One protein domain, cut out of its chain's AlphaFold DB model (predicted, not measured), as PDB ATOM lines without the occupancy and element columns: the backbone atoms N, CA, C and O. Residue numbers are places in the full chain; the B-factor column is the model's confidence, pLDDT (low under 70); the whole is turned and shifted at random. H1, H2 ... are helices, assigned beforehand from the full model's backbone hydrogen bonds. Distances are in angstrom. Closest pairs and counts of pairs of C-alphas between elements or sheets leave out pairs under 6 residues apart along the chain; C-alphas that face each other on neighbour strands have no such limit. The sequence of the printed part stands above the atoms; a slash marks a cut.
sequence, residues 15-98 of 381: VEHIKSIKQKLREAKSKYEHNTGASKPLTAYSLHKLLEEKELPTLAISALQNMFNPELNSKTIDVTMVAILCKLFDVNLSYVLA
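Overview. This is residues 15 to 98 of the 381 residues of an uncharacterized protein of [Ruminococcus] torques (UniProt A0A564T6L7). A long helix, H1, and the shorter H4 lie side by side and run the same way, with the short H5 packed on both at one side and H2 and H3, set about perpendicular to each other, over the other side. Residues 36 to 43 loop from the end of H1 round to H2, and the longer link of residues 68 to 78 loops from H3 round to H4. The printed part has 84 residues with five named helices, H1 to H5 in chain order, and no named strand; the class is all helix. The whole is compact and rounded, with a radius of gyration of the C-alphas of 12.1 A and spans of 33 by 24 by 21 A.

Along the chain. H1 is residues 15 to 35, 30.4 A from C-alpha 15 at (185.740, 234.293, 142.347) to C-alpha 35 at (181.052, 205.242, 150.117). H4 is residues 79 to 89, 15.1 A long, and H2 is residues 44 to 53, 14.2 A. H3 is residues 61 to 67, and H5 is residues 93 to 97, with C-alpha 97 at (187.568, 222.437, 137.162).

Arrangement. H1 touches H4 with residues 25 to 32 alone, at a shallow tilt of 22 degrees; the closest C-alphas, Tyr 32 and Phe 89, are 5.7 A apart. H1 touches H5 with residues 21 to 25 alone, closest at C-alphas 21 and 96, 5.5 A. H5 touches H4 too, at C-alphas 93 and 86, 5.8 A. H3 is close to H1 but not clearly touching, with C-alphas 22 and 67 5.8 A apart. H3 touches H2 at 73 degrees, about perpendicular, closest at C-alphas 65 and 44, 5.4 A. H2 and H4 are near each other; H2 and H5 are apart. In H1, H2, H3, H4 and H5 every O i to N i+4 pair is within hydrogen-bond range.

Size, cuts and confidence. The C-alphas of Gly 37 and Lys 75, the two farthest apart, are 34.4 A from each other. The printed part has no cut. The link from H3 to H4 is long, with 11 residues. Mean pLDDT of the printed part is 77.7; 10 residues are under 70, namely residues 35 to 41 and residues 73 to 75.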
ATOM      1  N   VAL A  15     186.328 234.611 141.041       75.88
ATOM      2  CA  VAL A  15     185.740 234.293 142.347       75.88
ATOM      3  C   VAL A  15     184.553 233.319 142.242       75.88
ATOM      4  O   VAL A  15     184.436 232.421 143.073       75.88
ATOM      5  N   GLU A  16     183.695 233.446 141.227       78.06
ATOM      6  CA  GLU A  16     182.533 232.562 141.039       78.06
ATOM      7  C   GLU A  16     182.950 231.161 140.585       78.06
ATOM      8  O   GLU A  16     182.406 230.157 141.051       78.06
ATOM      9  N   HIS A  17     183.980 231.076 139.740       80.62
ATOM     10  CA  HIS A  17     184.544 229.795 139.312       80.62
ATOM     11  C   HIS A  17     185.217 229.060 140.475       80.62
ATOM     12  O   HIS A  17     184.927 227.886 140.705       80.62
ATOM     13  N   ILE A  18     186.017 229.761 141.285       83.12
ATOM     14  CA  ILE A  18     186.619 229.188 142.499       83.12
ATOM     15  C   ILE A  18     185.537 228.711 143.473       83.12
ATOM     16  O   ILE A  18     185.665 227.633 144.052       83.12
ATOM     17  N   LYS A  19     184.445 229.464 143.635       84.25
ATOM     18  CA  LYS A  19     183.310 229.052 144.472       84.25
ATOM     19  C   LYS A  19     182.685 227.738 143.988       84.25
ATOM     20  O   LYS A  19     182.424 226.860 144.811       84.25
ATOM     21  N   SER A  20     182.508 227.583 142.677       83.12
ATOM     22  CA  SER A  20     182.015 226.344 142.061       83.12
ATOM     23  C   SER A  20     182.964 225.164 142.284       83.12
ATOM     24  O   SER A  20     182.525 224.103 142.726       83.12
ATOM     25  N   ILE A  21     184.276 225.363 142.105       84.38
ATOM     26  CA  ILE A  21     185.296 224.335 142.384       84.38
ATOM     27  C   ILE A  21     185.197 223.852 143.841       84.38
ATOM     28  O   ILE A  21     185.134 222.650 144.101       84.38
ATOM     29  N   LYS A  22     185.124 224.780 144.808       86.75
ATOM     30  CA  LYS A  22     185.003 224.440 146.237       86.75
ATOM     31  C   LYS A  22     183.706 223.695 146.563       86.75
ATOM     32  O   LYS A  22     183.710 222.805 147.413       86.75
ATOM     33  N   GLN A  23     182.604 224.046 145.897       85.25
ATOM     34  CA  GLN A  23     181.316 223.368 146.050       85.25
ATOM     35  C   GLN A  23     181.379 221.926 145.522       85.25
ATOM     36  O   GLN A  23     181.047 220.997 146.257       85.25
ATOM     37  N   LYS A  24     181.911 221.720 144.310       84.38
ATOM     38  CA  LYS A  24     182.101 220.383 143.720       84.38
ATOM     39  C   LYS A  24     183.031 219.504 144.566       84.38
ATOM     40  O   LYS A  24     182.764 218.322 144.759       84.38
ATOM     41  N   LEU A  25     184.090 220.077 145.147       84.25
ATOM     42  CA  LEU A  25     184.980 219.363 146.076       84.25
ATOM     43  C   LEU A  25     184.291 218.973 147.392       84.25
ATOM     44  O   LEU A  25     184.568 217.908 147.942       84.25
ATOM     45  N   ARG A  26     183.391 219.815 147.911       84.75
ATOM     46  CA  ARG A  26     182.582 219.501 149.100       84.75
ATOM     47  C   ARG A  26     181.611 218.349 148.825       84.75
ATOM     48  O   ARG A  26     181.450 217.472 149.675       84.75
ATOM     49  N   GLU A  27     180.991 218.334 147.651       82.88
ATOM     50  CA  GLU A  27     180.109 217.248 147.210       82.88
ATOM     51  C   GLU A  27     180.886 215.938 147.030       82.88
ATOM     52  O   GLU A  27     180.490 214.912 147.583       82.88
ATOM     53  N   ALA A  28     182.050 215.990 146.371       80.50
ATOM     54  CA  ALA A  28     182.971 214.860 146.225       80.50
ATOM     55  C   ALA A  28     183.369 214.253 147.579       80.50
ATOM     56  O   ALA A  28     183.275 213.043 147.783       80.50
ATOM     57  N   LYS A  29     183.745 215.108 148.536       82.56
ATOM     58  CA  LYS A  29     184.067 214.701 149.904       82.56
ATOM     59  C   LYS A  29     182.885 214.002 150.589       82.56
ATOM     60  O   LYS A  29     183.078 212.973 151.227       82.56
ATOM     61  N   SER A  30     181.673 214.531 150.430       81.00
ATOM     62  CA  SER A  30     180.461 213.946 151.025       81.00
ATOM     63  C   SER A  30     180.133 212.574 150.411       81.00
ATOM     64  O   SER A  30     179.780 211.642 151.130       81.00
ATOM     65  N   LYS A  31     180.315 212.414 149.089       80.25
ATOM     66  CA  LYS A  31     180.173 211.123 148.385       80.25
ATOM     67  C   LYS A  31     181.214 210.107 148.872       80.25
ATOM     68  O   LYS A  31     180.881 208.949 149.110       80.25
ATOM     69  N   TYR A  32     182.454 210.545 149.080       77.38
ATOM     70  CA  TYR A  32     183.528 209.706 149.612       77.38
ATOM     71  C   TYR A  32     183.258 209.229 151.050       77.38
ATOM     72  O   TYR A  32     183.434 208.047 151.344       77.38
ATOM     73  N   GLU A  33     182.780 210.115 151.932       76.31
ATOM     74  CA  GLU A  33     182.362 209.769 153.303       76.31
ATOM     75  C   GLU A  33     181.252 208.707 153.306       76.31
ATOM     76  O   GLU A  33     181.309 207.751 154.081       76.31
ATOM     77  N   HIS A  34     180.282 208.835 152.397       73.75
ATOM     78  CA  HIS A  34     179.198 207.866 152.249       73.75
ATOM     79  C   HIS A  34     179.702 206.496 151.762       73.75
ATOM     80  O   HIS A  34     179.361 205.469 152.345       73.75
ATOM     81  N   ASN A  35     180.561 206.477 150.739       67.94
ATOM     82  CA  ASN A  35     181.052 205.242 150.117       67.94
ATOM     83  C   ASN A  35     182.038 204.456 150.994       67.94
ATOM     84  O   ASN A  35     182.128 203.237 150.880       67.94
ATOM     85  N   THR A  36     182.786 205.136 151.863       64.56
ATOM     86  CA  THR A  36     183.764 204.495 152.761       64.56
ATOM     87  C   THR A  36     183.157 204.007 154.079       64.56
ATOM     88  O   THR A  36     183.863 203.398 154.881       64.56
ATOM     89  N   GLY A  37     181.858 204.239 154.314       57.47
ATOM     90  CA  GLY A  37     181.160 203.793 155.524       57.47
ATOM     91  C   GLY A  37     181.717 204.402 156.817       57.47
ATOM     92  O   GLY A  37     181.554 203.827 157.895       57.47
ATOM     93  N   ALA A  38     182.414 205.539 156.727       58.69
ATOM     94  CA  ALA A  38     183.064 206.160 157.870       58.69
ATOM     95  C   ALA A  38     182.010 206.677 158.866       58.69
ATOM     96  O   ALA A  38     181.231 207.577 158.564       58.69
ATOM     97  N   SER A  39     182.008 206.147 160.094       52.19
ATOM     98  CA  SER A  39     181.085 206.575 161.162       52.19
ATOM     99  C   SER A  39     181.373 207.980 161.708       52.19
ATOM    100  O   SER A  39     180.624 208.492 162.541       52.19
ATOM    101  N   LYS A  40     182.470 208.607 161.265       60.41
ATOM    102  CA  LYS A  40     182.910 209.939 161.678       60.41
ATOM    103  C   LYS A  40     183.108 210.832 160.449       60.41
ATOM    104  O   LYS A  40     183.685 210.362 159.469       60.41
ATOM    105  N   PRO A  41     182.700 212.112 160.517       66.75
ATOM    106  CA  PRO A  41     182.886 213.055 159.420       66.75
ATOM    107  C   PRO A  41     184.377 213.264 159.145       66.75
ATOM    108  O   PRO A  41     185.182 213.357 160.079       66.75
ATOM    109  N   LEU A  42     184.752 213.384 157.870       76.31
ATOM    110  CA  LEU A  42     186.126 213.607 157.438       76.31
ATOM    111  C   LEU A  42     186.505 215.066 157.722       76.31
ATOM    112  O   LEU A  42     186.497 215.940 156.860       76.31
ATOM    113  N   THR A  43     186.814 215.381 158.973       79.88
ATOM    114  CA  THR A  43     187.343 216.694 159.368       79.88
ATOM    115  C   THR A  43     188.635 217.041 158.612       79.88
ATOM    116  O   THR A  43     189.344 216.159 158.122       79.88
ATOM    117  N   ALA A  44     188.983 218.330 158.540       78.56
ATOM    118  CA  ALA A  44     190.242 218.766 157.923       78.56
ATOM    119  C   ALA A  44     191.474 218.120 158.592       78.56
ATOM    120  O   ALA A  44     192.451 217.821 157.915       78.56
ATOM    121  N   TYR A  45     191.394 217.830 159.896       78.56
ATOM    122  CA  TYR A  45     192.431 217.115 160.643       78.56
ATOM    123  C   TYR A  45     192.566 215.647 160.208       78.56
ATOM    124  O   TYR A  45     193.664 215.187 159.913       78.56
ATOM    125  N   SER A  46     191.454 214.911 160.104       79.69
ATOM    126  CA  SER A  46     191.486 213.519 159.622       79.69
ATOM    127  C   SER A  46     191.919 213.415 158.161       79.69
ATOM    128  O   SER A  46     192.606 212.465 157.806       79.69
ATOM    129  N   LEU A  47     191.562 214.397 157.327       80.38
ATOM    130  CA  LEU A  47     192.025 214.462 155.942       80.38
ATOM    131  C   LEU A  47     193.534 214.736 155.867       80.38
ATOM    132  O   LEU A  47     194.219 214.093 155.084       80.38
ATOM    133  N   HIS A  48     194.053 215.641 156.702       82.81
ATOM    134  CA  HIS A  48     195.491 215.899 156.803       82.81
ATOM    135  C   HIS A  48     196.262 214.627 157.166       82.81
ATOM    136  O   HIS A  48     197.217 214.269 156.487       82.81
ATOM    137  N   LYS A  49     195.790 213.898 158.186       81.81
ATOM    138  CA  LYS A  49     196.389 212.628 158.605       81.81
ATOM    139  C   LYS A  49     196.326 211.563 157.502       81.81
ATOM    140  O   LYS A  49     197.297 210.854 157.281       81.81
ATOM    141  N   LEU A  50     195.207 211.477 156.780       81.19
ATOM    142  CA  LEU A  50     195.036 210.535 155.668       81.19
ATOM    143  C   LEU A  50     195.989 210.829 154.499       81.19
ATOM    144  O   LEU A  50     196.432 209.908 153.818       81.19
ATOM    145  N   LEU A  51     196.286 212.105 154.246       81.81
ATOM    146  CA  LEU A  51     197.258 212.507 153.233       81.81
ATOM    147  C   LEU A  51     198.695 212.179 153.673       81.81
ATOM    148  O   LEU A  51     199.460 211.679 152.854       81.81
ATOM    149  N   GLU A  52     199.031 212.368 154.956       80.75
ATOM    150  CA  GLU A  52     200.327 211.951 155.525       80.75
ATOM    151  C   GLU A  52     200.521 210.429 155.472       80.75
ATOM    152  O   GLU A  52     201.566 209.961 155.029       80.75
ATOM    153  N   GLU A  53     199.503 209.648 155.852       80.44
ATOM    154  CA  GLU A  53     199.535 208.175 155.808       80.44
ATOM    155  C   GLU A  53     199.710 207.626 154.379       80.44
ATOM    156  O   GLU A  53     200.190 206.508 154.203       80.44
ATOM    157  N   LYS A  54     199.335 208.404 153.355       75.31
ATOM    158  CA  LYS A  54     199.483 208.056 151.932       75.31
ATOM    159  C   LYS A  54     200.707 208.690 151.260       75.31
ATOM    160  O   LYS A  54     200.805 208.612 150.037       75.31
ATOM    161  N   GLU A  55     201.596 209.326 152.027       77.00
ATOM    162  CA  GLU A  55     202.791 210.033 151.533       77.00
ATOM    163  C   GLU A  55     202.480 211.107 150.466       77.00
ATOM    164  O   GLU A  55     203.279 211.384 149.569       77.00
ATOM    165  N   LEU A  56     201.298 211.727 150.539       77.19
ATOM    166  CA  LEU A  56     200.886 212.790 149.622       77.19
ATOM    167  C   LEU A  56     201.246 214.172 150.194       77.19
ATOM    168  O   LEU A  56     201.201 214.359 151.410       77.19
ATOM    169  N   PRO A  57     201.551 215.173 149.342       78.19
ATOM    170  CA  PRO A  57     201.757 216.545 149.794       78.19
ATOM    171  C   PRO A  57     200.556 217.048 150.604       78.19
ATOM    172  O   PRO A  57     199.409 216.838 150.206       78.19
ATOM    173  N   THR A  58     200.815 217.731 151.720       74.81
ATOM    174  CA  THR A  58     199.784 218.288 152.605       74.81
ATOM    175  C   THR A  58     199.844 219.810 152.659       74.81
ATOM    176  O   THR A  58     200.872 220.437 152.416       74.81
ATOM    177  N   LEU A  59     198.701 220.419 152.970       77.06
ATOM    178  CA  LEU A  59     198.590 221.835 153.317       77.06
ATOM    179  C   LEU A  59     198.243 221.950 154.797       77.06
ATOM    180  O   LEU A  59     197.637 221.043 155.362       77.06
ATOM    181  N   ALA A  60     198.525 223.107 155.398       79.31
ATOM    182  CA  ALA A  60     198.067 223.409 156.750       79.31
ATOM    183  C   ALA A  60     196.557 223.134 156.902       79.31
ATOM    184  O   ALA A  60     195.761 223.433 156.009       79.31
ATOM    185  N   ILE A  61     196.145 222.603 158.057       79.31
ATOM    186  CA  ILE A  61     194.758 222.179 158.327       79.31
ATOM    187  C   ILE A  61     193.741 223.302 158.041       79.31
ATOM    188  O   ILE A  61     192.671 223.049 157.486       79.31
ATOM    189  N   SER A  62     194.090 224.553 158.358       77.88
ATOM    190  CA  SER A  62     193.265 225.733 158.066       77.88
ATOM    191  C   SER A  62     193.104 225.992 156.562       77.88
ATOM    192  O   SER A  62     192.018 226.353 156.111       77.88
ATOM    193  N   ALA A  63     194.150 225.763 155.766       77.56
ATOM    194  CA  ALA A  63     194.099 225.880 154.312       77.56
ATOM    195  C   ALA A  63     193.250 224.761 153.687       77.56
ATOM    196  O   ALA A  63     192.406 225.054 152.842       77.56
ATOM    197  N   LEU A  64     193.377 223.517 154.170       79.50
ATOM    198  CA  LEU A  64     192.510 222.402 153.758       79.50
ATOM    199  C   LEU A  64     191.036 222.688 154.063       79.50
ATOM    200  O   LEU A  64     190.175 222.474 153.215       79.50
ATOM    201  N   GLN A  65     190.726 223.227 155.244       81.88
ATOM    202  CA  GLN A  65     189.356 223.600 155.601       81.88
ATOM    203  C   GLN A  65     188.780 224.663 154.649       81.88
ATOM    204  O   GLN A  65     187.615 224.578 154.251       81.88
ATOM    205  N   ASN A  66     189.601 225.626 154.227       82.44
ATOM    206  CA  ASN A  66     189.197 226.687 153.306       82.44
ATOM    207  C   ASN A  66     188.921 226.190 151.876       82.44
ATOM    208  O   ASN A  66     188.145 226.828 151.156       82.44
ATOM    209  N   MET A  67     189.500 225.053 151.466       82.06
ATOM    210  CA  MET A  67     189.253 224.445 150.150       82.06
ATOM    211  C   MET A  67     187.841 223.871 150.007       82.06
ATOM    212  O   MET A  67     187.316 223.812 148.901       82.06
ATOM    213  N   PHE A  68     187.196 223.510 151.115       82.19
ATOM    214  CA  PHE A  68     185.825 222.991 151.117       82.19
ATOM    215  C   PHE A  68     184.787 224.046 151.512       82.19
ATOM    216  O   PHE A  68     183.621 223.703 151.714       82.19
ATOM    217  N   ASN A  69     185.183 225.316 151.682       82.12
ATOM    218  CA  ASN A  69     184.277 226.395 152.072       82.12
ATOM    219  C   ASN A  69     183.991 227.369 150.906       82.12
ATOM    220  O   ASN A  69     184.802 228.270 150.662       82.12
ATOM    221  N   PRO A  70     182.846 227.230 150.207       75.56
ATOM    222  CA  PRO A  70     182.462 228.079 149.086       75.56
ATOM    223  C   PRO A  70     182.021 229.481 149.530       75.56
ATOM    224  O   PRO A  70     181.926 230.373 148.696       75.56
ATOM    225  N   GLU A  71     181.766 229.709 150.823       73.12
ATOM    226  CA  GLU A  71     181.391 231.036 151.335       73.12
ATOM    227  C   GLU A  71     182.600 231.944 151.580       73.12
ATOM    228  O   GLU A  71     182.464 233.162 151.693       73.12
ATOM    229  N   LEU A  72     183.807 231.372 151.609       74.31
ATOM    230  CA  LEU A  72     185.040 232.145 151.666       74.31
ATOM    231  C   LEU A  72     185.398 232.636 150.259       74.31
ATOM    232  O   LEU A  72     185.852 231.850 149.417       74.31
ATOM    233  N   ASN A  73     185.227 233.942 150.040       67.12
ATOM    234  CA  ASN A  73     185.589 234.655 148.813       67.12
ATOM    235  C   ASN A  73     187.115 234.669 148.616       67.12
ATOM    236  O   ASN A  73     187.802 235.647 148.911       67.12
ATOM    237  N   SER A  74     187.660 233.557 148.130       69.75
ATOM    238  CA  SER A  74     189.073 233.421 147.776       69.75
ATOM    239  C   SER A  74     189.281 233.804 146.314       69.75
ATOM    240  O   SER A  74     188.549 233.347 145.440       69.75
ATOM    241  N   LYS A  75     190.304 234.619 146.045       68.12
ATOM    242  CA  LYS A  75     190.723 234.971 144.677       68.12
ATOM    243  C   LYS A  75     191.650 233.929 144.045       68.12
ATOM    244  O   LYS A  75     191.916 234.004 142.854       68.12
ATOM    245  N   THR A  76     192.151 232.987 144.841       76.25
ATOM    246  CA  THR A  76     193.107 231.959 144.427       76.25
ATOM    247  C   THR A  76     192.737 230.608 145.034       76.25
ATOM    248  O   THR A  76     192.111 230.539 146.097       76.25
ATOM    249  N   ILE A  77     193.117 229.532 144.345       80.94
ATOM    250  CA  ILE A  77     193.000 228.149 144.808       80.94
ATOM    251  C   ILE A  77     194.245 227.374 144.366       80.94
ATOM    252  O   ILE A  77     194.765 227.609 143.277       80.94
ATOM    253  N   ASP A  78     194.736 226.477 145.220       82.44
ATOM    254  CA  ASP A  78     195.868 225.605 144.902       82.44
ATOM    255  C   ASP A  78     195.397 224.444 144.015       82.44
ATOM    256  O   ASP A  78     194.798 223.479 144.494       82.44
ATOM    257  N   VAL A  79     195.647 224.554 142.709       81.50
ATOM    258  CA  VAL A  79     195.229 223.562 141.704       81.50
ATOM    259  C   VAL A  79     195.913 222.209 141.915       81.50
ATOM    260  O   VAL A  79     195.295 221.171 141.673       81.50
ATOM    261  N   THR A  80     197.150 222.194 142.415       81.31
ATOM    262  CA  THR A  80     197.874 220.951 142.701       81.31
ATOM    263  C   THR A  80     197.178 220.189 143.821       81.31
ATOM    264  O   THR A  80     196.941 218.987 143.697       81.31
ATOM    265  N   MET A  81     196.755 220.888 144.877       83.06
ATOM    266  CA  MET A  81     195.980 220.254 145.943       83.06
ATOM    267  C   MET A  81     194.587 219.818 145.470       83.06
ATOM    268  O   MET A  81     194.114 218.754 145.866       83.06
ATOM    269  N   VAL A  82     193.935 220.578 144.581       84.62
ATOM    270  CA  VAL A  82     192.669 220.148 143.955       84.62
ATOM    271  C   VAL A  82     192.858 218.820 143.216       84.62
ATOM    272  O   VAL A  82     192.062 217.908 143.414       84.62
ATOM    273  N   ALA A  83     193.931 218.664 142.437       80.06
ATOM    274  CA  ALA A  83     194.231 217.414 141.735       80.06
ATOM    275  C   ALA A  83     194.474 216.233 142.692       80.06
ATOM    276  O   ALA A  83     193.956 215.137 142.462       80.06
ATOM    277  N   ILE A  84     195.206 216.457 143.790       80.62
ATOM    278  CA  ILE A  84     195.452 215.439 144.824       80.62
ATOM    279  C   ILE A  84     194.136 214.999 145.482       80.62
ATOM    280  O   ILE A  84     193.894 213.802 145.637       80.62
ATOM    281  N   LEU A  85     193.260 215.948 145.826       82.88
ATOM    282  CA  LEU A  85     191.960 215.658 146.434       82.88
ATOM    283  C   LEU A  85     191.008 214.949 145.462       82.88
ATOM    284  O   LEU A  85     190.342 214.000 145.861       82.88
ATOM    285  N   CYS A  86     190.984 215.349 144.190       81.38
ATOM    286  CA  CYS A  86     190.233 214.656 143.141       81.38
ATOM    287  C   CYS A  86     190.672 213.191 143.015       81.38
ATOM    288  O   CYS A  86     189.829 212.299 142.990       81.38
ATOM    289  N   LYS A  87     191.986 212.929 143.031       77.81
ATOM    290  CA  LYS A  87     192.530 211.563 143.028       77.81
ATOM    291  C   LYS A  87     192.151 210.783 144.289       77.81
ATOM    292  O   LYS A  87     191.879 209.592 144.212       77.81
ATOM    293  N   LEU A  88     192.142 211.437 145.452       81.19
ATOM    294  CA  LEU A  88     191.794 210.796 146.721       81.19
ATOM    295  C   LEU A  88     190.307 210.422 146.802       81.19
ATOM    296  O   LEU A  88     189.983 209.358 147.325       81.19
ATOM    297  N   PHE A  89     189.427 211.293 146.307       78.56
ATOM    298  CA  PHE A  89     187.975 211.096 146.320       78.56
ATOM    299  C   PHE A  89     187.445 210.338 145.103       78.56
ATOM    300  O   PHE A  89     186.239 210.118 145.029       78.56
ATOM    301  N   ASP A  90     188.329 209.946 144.183       70.31
ATOM    302  CA  ASP A  90     187.982 209.262 142.937       70.31
ATOM    303  C   ASP A  90     186.986 210.073 142.084       70.31
ATOM    304  O   ASP A  90     185.958 209.591 141.611       70.31
ATOM    305  N   VAL A  91     187.273 211.373 141.943       74.56
ATOM    306  CA  VAL A  91     186.465 212.325 141.170       74.56
ATOM    307  C   VAL A  91     187.282 212.895 140.018       74.56
ATOM    308  O   VAL A  91     188.455 213.236 140.165       74.56
ATOM    309  N   ASN A  92     186.646 213.030 138.855       72.12
ATOM    310  CA  ASN A  92     187.286 213.558 137.656       72.12
ATOM    311  C   ASN A  92     187.705 215.031 137.848       72.12
ATOM    312  O   ASN A  92     186.877 215.902 138.128       72.12
ATOM    313  N   LEU A  93     188.995 215.320 137.646       79.12
ATOM    314  CA  LEU A  93     189.549 216.671 137.757       79.12
ATOM    315  C   LEU A  93     188.882 217.657 136.786       79.12
ATOM    316  O   LEU A  93     188.607 218.793 137.168       79.12
ATOM    317  N   SER A  94     188.558 217.218 135.567       70.94
ATOM    318  CA  SER A  94     187.883 218.043 134.559       70.94
ATOM    319  C   SER A  94     186.480 218.449 135.003       70.94
ATOM    320  O   SER A  94     186.077 219.583 134.771       70.94
ATOM    321  N   TYR A  95     185.757 217.572 135.707       76.88
ATOM    322  CA  TYR A  95     184.448 217.908 136.281       76.88
ATOM    323  C   TYR A  95     184.574 218.992 137.356       76.88
ATOM    324  O   TYR A  95     183.818 219.969 137.357       76.88
ATOM    325  N   VAL A  96     185.555 218.846 138.250       79.44
ATOM    326  CA  VAL A  96     185.793 219.798 139.341       79.44
ATOM    327  C   VAL A  96     186.226 221.163 138.806       79.44
ATOM    328  O   VAL A  96     185.736 222.177 139.297       79.44
ATOM    329  N   LEU A  97     187.079 221.199 137.779       83.00
ATOM    330  CA  LEU A  97     187.568 222.437 137.162       83.00
ATOM    331  C   LEU A  97     186.616 223.041 136.116       83.00
ATOM    332  O   LEU A  97     186.827 224.187 135.721       83.00
ATOM    333  N   ALA A  98     185.572 222.326 135.681       76.56
ATOM    334  CA  ALA A  98     184.617 222.834 134.694       76.56
ATOM    335  C   ALA A  98     183.909 224.110 135.173       76.56
ATOM    336  O   ALA A  98     183.626 224.279 136.371       76.56
TER     337      ALA A  98